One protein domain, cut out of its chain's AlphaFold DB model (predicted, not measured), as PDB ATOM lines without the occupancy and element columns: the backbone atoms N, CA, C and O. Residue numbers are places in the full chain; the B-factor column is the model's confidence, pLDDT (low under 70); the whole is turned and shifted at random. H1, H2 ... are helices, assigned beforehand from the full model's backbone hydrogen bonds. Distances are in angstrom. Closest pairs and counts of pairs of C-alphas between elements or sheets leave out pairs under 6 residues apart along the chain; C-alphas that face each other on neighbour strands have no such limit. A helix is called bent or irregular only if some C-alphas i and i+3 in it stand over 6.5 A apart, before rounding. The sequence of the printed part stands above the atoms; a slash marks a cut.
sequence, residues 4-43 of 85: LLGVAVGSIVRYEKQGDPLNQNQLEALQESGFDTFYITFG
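What this domain is: This is residues 4 to 43 of the 85 residues of an uncharacterized protein of Acinetobacter sp. CIP-A165 (UniProt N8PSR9). Three short helices make an open frame: H1 is on one side, H2 and H3 meet at a corner on the other side, and there is a gap between H1 and the other two. Two stretches with no named element cross that gap, residues 4 to 8 before H1 and residues 18 to 23 after it, while residues 13 to 19 stick out. The printed part has 40 residues with three named helices, in the order H1, H2, H3, and no named strand; the class is all helix, with 24 residues in named elements. By its radius of gyration of the C-alphas, 9.8 A, the whole is compact, and its C-alphas span 22 by 22 by 14 A along the three main axes.

Where its parts are: The printed part begins at Leu 4, whose C-alpha is at (-2.003, 24.862, 48.400). H1 takes residues 9 to 17, from Val 9 with its C-alpha at (5.788, 31.053, 44.216) to Lys 17, and is 12.4 A long from first to last C-alpha. H2 takes residues 24 to 32, from Gln 24 with its C-alpha at (-0.111, 13.778, 40.518) to Glu 32, and is 12.3 A long. H3 takes residues 37 to 42, from Thr 37 to Phe 42, is 8.4 A long, and ends with C-alpha 42 at (-7.212, 18.764, 29.322).

How they stand to each other: H1 touches no helix. It is apart from H2, the next helix along the chain, and apart from H3 too. Residues 13 to 19, of which 13 to 17 belong to H1, stand free. H2 and H3 only just touch, with 3 pairs of C-alphas within 8 A, and they touch only at the corner by their link. Their closest C-alphas are those of Gln 31 and Thr 37, 5.8 A apart. The lines of H2 and H3 stand at a steep tilt of 51 degrees, and the two run opposite ways, with their centres 11.1 A apart. In the backbones of H1, H2 and H3, every O i to N i+4 pair is within hydrogen-bond range. No helix is bent or irregular.

The domain as a whole: The two C-alphas farthest apart are those of Gln 18 and Glu 32, 24.5 A from each other. The C-alphas of Leu 4 and Gly 43, the first and last printed, are 20.8 A apart. The printed part has no cut. The link from H1 to H2, with 6 residues, is short, the link from H2 to H3, with 4 residues, is tight, and no link is long. The mean pLDDT of the printed part is 84.5, and no printed residue is under 70; the means are 84 for H1, 88 for H2 and 79 for H3.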
ATOM      1  N   LEU A   4      -1.113  25.988  48.709       85.12
ATOM      2  CA  LEU A   4      -2.003  24.862  48.400       85.12
ATOM      3  C   LEU A   4      -1.246  23.665  47.802       85.12
ATOM      4  O   LEU A   4      -1.545  22.522  48.114       85.12
ATOM      5  N   LEU A   5      -0.268  23.937  46.939       86.06
ATOM      6  CA  LEU A   5       0.509  22.921  46.230       86.06
ATOM      7  C   LEU A   5       1.807  22.534  46.956       86.06
ATOM      8  O   LEU A   5       2.556  21.700  46.448       86.06
ATOM      9  N   GLY A   6       2.116  23.161  48.096       86.25
ATOM     10  CA  GLY A   6       3.376  22.955  48.812       86.25
ATOM     11  C   GLY A   6       4.617  23.370  48.011       86.25
ATOM     12  O   GLY A   6       5.673  22.754  48.148       86.25
ATOM     13  N   VAL A   7       4.509  24.389  47.150       86.75
ATOM     14  CA  VAL A   7       5.596  24.836  46.260       86.75
ATOM     15  C   VAL A   7       5.895  26.327  46.381       86.75
ATOM     16  O   VAL A   7       5.031  27.150  46.685       86.75
ATOM     17  N   ALA A   8       7.137  26.697  46.061       88.56
ATOM     18  CA  ALA A   8       7.550  28.091  45.973       88.56
ATOM     19  C   ALA A   8       6.750  28.864  44.906       88.56
ATOM     20  O   ALA A   8       6.416  28.327  43.849       88.56
ATOM     21  N   VAL A   9       6.529  30.163  45.135       84.00
ATOM     22  CA  VAL A   9       5.788  31.053  44.216       84.00
ATOM     23  C   VAL A   9       6.382  31.051  42.801       84.00
ATOM     24  O   VAL A   9       5.645  31.075  41.821       84.00
ATOM     25  N   GLY A  10       7.709  30.942  42.679       82.94
ATOM     26  CA  GLY A  10       8.378  30.843  41.378       82.94
ATOM     27  C   GLY A  10       7.965  29.613  40.563       82.94
ATOM     28  O   GLY A  10       7.931  29.689  39.339       82.94
ATOM     29  N   SER A  11       7.595  28.505  41.215       85.19
ATOM     30  CA  SER A  11       7.072  27.315  40.532       85.19
ATOM     31  C   SER A  11       5.688  27.566  39.932       85.19
ATOM     32  O   SER A  11       5.433  27.110  38.827       85.19
ATOM     33  N   ILE A  12       4.840  28.365  40.593       85.44
ATOM     34  CA  ILE A  12       3.520  28.749  40.059       85.44
ATOM     35  C   ILE A  12       3.669  29.513  38.744       85.44
ATOM     36  O   ILE A  12       2.975  29.221  37.778       85.44
ATOM     37  N   VAL A  13       4.635  30.434  38.671       84.25
ATOM     38  CA  VAL A  13       4.920  31.178  37.435       84.25
ATOM     39  C   VAL A  13       5.323  30.235  36.300       84.25
ATOM     40  O   VAL A  13       4.927  30.464  35.157       84.25
ATOM     41  N   ARG A  14       6.082  29.171  36.593       84.06
ATOM     42  CA  ARG A  14       6.439  28.168  35.581       84.06
ATOM     43  C   ARG A  14       5.225  27.363  35.121       84.06
ATOM     44  O   ARG A  14       5.042  27.211  33.918       84.06
ATOM     45  N   TYR A  15       4.360  26.940  36.041       87.06
ATOM     46  CA  TYR A  15       3.127  26.224  35.699       87.06
ATOM     47  C   TYR A  15       2.190  27.078  34.834       87.06
ATOM     48  O   TYR A  15       1.739  26.633  33.784       87.06
ATOM     49  N   GLU A  16       1.950  28.334  35.218       80.38
ATOM     50  CA  GLU A  16       0.974  29.197  34.537       80.38
ATOM     51  C   GLU A  16       1.491  29.814  33.231       80.38
ATOM     52  O   GLU A  16       0.711  30.032  32.306       80.38
ATOM     53  N   LYS A  17       2.786  30.155  33.154       83.00
ATOM     54  CA  LYS A  17       3.338  30.941  32.031       83.00
ATOM     55  C   LYS A  17       4.311  30.180  31.147       83.00
ATOM     56  O   LYS A  17       4.563  30.622  30.030       83.00
ATOM     57  N   GLN A  18       4.901  29.100  31.653       84.88
ATOM     58  CA  GLN A  18       5.922  28.329  30.935       84.88
ATOM     59  C   GLN A  18       5.440  26.918  30.577       84.88
ATOM     60  O   GLN A  18       6.082  26.263  29.763       84.88
ATOM     61  N   GLY A  19       4.290  26.486  31.110       77.06
ATOM     62  CA  GLY A  19       3.665  25.206  30.779       77.06
ATOM     63  C   GLY A  19       4.324  23.999  31.448       77.06
ATOM     64  O   GLY A  19       4.140  22.880  30.973       77.06
ATOM     65  N   ASP A  20       5.087  24.207  32.528       87.50
ATOM     66  CA  ASP A  20       5.616  23.099  33.329       87.50
ATOM     67  C   ASP A  20       4.442  22.232  33.833       87.50
ATOM     68  O   ASP A  20       3.468  22.775  34.367       87.50
ATOM     69  N   PRO A  21       4.509  20.896  33.701       84.25
ATOM     70  CA  PRO A  21       3.417  20.031  34.121       84.25
ATOM     71  C   PRO A  21       3.288  19.990  35.648       84.25
ATOM     72  O   PRO A  21       4.283  19.958  36.379       84.25
ATOM     73  N   LEU A  22       2.045  19.915  36.123       88.12
ATOM     74  CA  LEU A  22       1.743  19.543  37.505       88.12
ATOM     75  C   LEU A  22       1.943  18.036  37.683       88.12
ATOM     76  O   LEU A  22       1.614  17.244  36.798       88.12
ATOM     77  N   ASN A  23       2.468  17.629  38.835       89.62
ATOM     78  CA  ASN A  23       2.541  16.213  39.191       89.62
ATOM     79  C   ASN A  23       1.224  15.717  39.817       89.62
ATOM     80  O   ASN A  23       0.340  16.505  40.152       89.62
ATOM     81  N   GLN A  24       1.108  14.401  40.002       85.88
ATOM     82  CA  GLN A  24      -0.111  13.778  40.518       85.88
ATOM     83  C   GLN A  24      -0.519  14.302  41.905       85.88
ATOM     84  O   GLN A  24      -1.670  14.684  42.083       85.88
ATOM     85  N   ASN A  25       0.416  14.422  42.852       89.81
ATOM     86  CA  ASN A  25       0.117  14.923  44.202       89.81
ATOM     87  C   ASN A  25      -0.406  16.372  44.174       89.81
ATOM     88  O   ASN A  25      -1.253  16.761  44.973       89.81
ATOM     89  N   GLN A  26       0.101  17.189  43.248       90.94
ATOM     90  CA  GLN A  26      -0.347  18.569  43.061       90.94
ATOM     91  C   GLN A  26      -1.745  18.637  42.444       90.94
ATOM     92  O   GLN A  26      -2.547  19.482  42.837       90.94
ATOM     93  N   LEU A  27      -2.050  17.746  41.498       88.94
ATOM     94  CA  LEU A  27      -3.399  17.609  40.952       88.94
ATOM     95  C   LEU A  27      -4.377  17.141  42.038       88.94
ATOM     96  O   LEU A  27      -5.442  17.729  42.177       88.94
ATOM     97  N   GLU A  28      -4.006  16.169  42.867       88.00
ATOM     98  CA  GLU A  28      -4.834  15.708  43.990       88.00
ATOM     99  C   GLU A  28      -5.136  16.847  44.980       88.00
ATOM    100  O   GLU A  28      -6.300  17.096  45.287       88.00
ATOM    101  N   ALA A  29      -4.134  17.644  45.371       89.69
ATOM    102  CA  ALA A  29      -4.334  18.811  46.239       89.69
ATOM    103  C   ALA A  29      -5.252  19.891  45.620       89.69
ATOM    104  O   ALA A  29      -6.042  20.545  46.311       89.69
ATOM    105  N   LEU A  30      -5.179  20.091  44.299       89.00
ATOM    106  CA  LEU A  30      -6.100  20.979  43.578       89.00
ATOM    107  C   LEU A  30      -7.528  20.429  43.595       89.00
ATOM    108  O   LEU A  30      -8.470  21.174  43.854       89.00
ATOM    109  N   GLN A  31      -7.693  19.128  43.376       86.56
ATOM    110  CA  GLN A  31      -9.001  18.486  43.415       86.56
ATOM    111  C   GLN A  31      -9.636  18.579  44.810       86.56
ATOM    112  O   GLN A  31     -10.804  18.944  44.928       86.56
ATOM    113  N   GLU A  32      -8.869  18.309  45.868       87.38
ATOM    114  CA  GLU A  32      -9.329  18.378  47.265       87.38
ATOM    115  C   GLU A  32      -9.746  19.791  47.694       87.38
ATOM    116  O   GLU A  32     -10.611  19.955  48.553       87.38
ATOM    117  N   SER A  33      -9.181  20.823  47.063       87.06
ATOM    118  CA  SER A  33      -9.556  22.226  47.286       87.06
ATOM    119  C   SER A  33     -10.676  22.725  46.366       87.06
ATOM    120  O   SER A  33     -11.037  23.903  46.422       87.06
ATOM    121  N   GLY A  34     -11.259  21.840  45.552       81.06
ATOM    122  CA  GLY A  34     -12.425  22.123  44.715       81.06
ATOM    123  C   GLY A  34     -12.110  22.639  43.311       81.06
ATOM    124  O   GLY A  34     -13.021  23.107  42.627       81.06
ATOM    125  N   PHE A  35     -10.855  22.568  42.854       85.19
ATOM    126  CA  PHE A  35     -10.523  22.891  41.466       85.19
ATOM    127  C   PHE A  35     -10.914  21.749  40.520       85.19
ATOM    128  O   PHE A  35     -10.730  20.570  40.820       85.19
ATOM    129  N   ASP A  36     -11.395  22.113  39.330       81.38
ATOM    130  CA  ASP A  36     -11.665  21.176  38.237       81.38
ATOM    131  C   ASP A  36     -10.342  20.748  37.581       81.38
ATOM    132  O   ASP A  36      -9.846  21.365  36.635       81.38
ATOM    133  N   THR A  37      -9.731  19.695  38.124       84.19
ATOM    134  CA  THR A  37      -8.459  19.150  37.634       84.19
ATOM    135  C   THR A  37      -8.561  18.567  36.231       84.19
ATOM    136  O   THR A  37      -7.563  18.560  35.506       84.19
ATOM    137  N   PHE A  38      -9.754  18.144  35.808       78.31
ATOM    138  CA  PHE A  38      -9.999  17.698  34.441       78.31
ATOM    139  C   PHE A  38      -9.864  18.872  33.468       78.31
ATOM    140  O   PHE A  38      -9.110  18.787  32.497       78.31
ATOM    141  N   TYR A  39     -10.496  20.006  33.781       80.12
ATOM    142  CA  TYR A  39     -10.313  21.230  33.006       80.12
ATOM    143  C   TYR A  39      -8.859  21.701  32.993       80.12
ATOM    144  O   TYR A  39      -8.344  22.052  31.934       80.12
ATOM    145  N   ILE A  40      -8.180  21.676  34.141       79.38
ATOM    146  CA  ILE A  40      -6.774  22.095  34.245       79.38
ATOM    147  C   ILE A  40      -5.861  21.214  33.378       79.38
ATOM    148  O   ILE A  40      -4.951  21.730  32.735       79.38
ATOM    149  N   THR A  41      -6.108  19.904  33.329       77.12
ATOM    150  CA  THR A  41      -5.248  18.952  32.605       77.12
ATOM    151  C   THR A  41      -5.523  18.943  31.103       77.12
ATOM    152  O   THR A  41      -4.595  18.875  30.301       77.12
ATOM    153  N   PHE A  42      -6.796  19.000  30.708       77.62
ATOM    154  CA  PHE A  42      -7.212  18.764  29.322       77.62
ATOM    155  C   PHE A  42      -7.720  20.020  28.610       77.62
ATOM    156  O   PHE A  42      -8.057  19.961  27.428       77.62
ATOM    157  N   GLY A  43      -7.815  21.155  29.307       70.81
ATOM    158  CA  GLY A  43      -8.339  22.410  28.762       70.81
ATOM    159  C   GLY A  43      -9.829  22.362  28.405       70.81
ATOM    160  O   GLY A  43     -10.352  23.310  27.825       70.81
TER     161      GLY A  43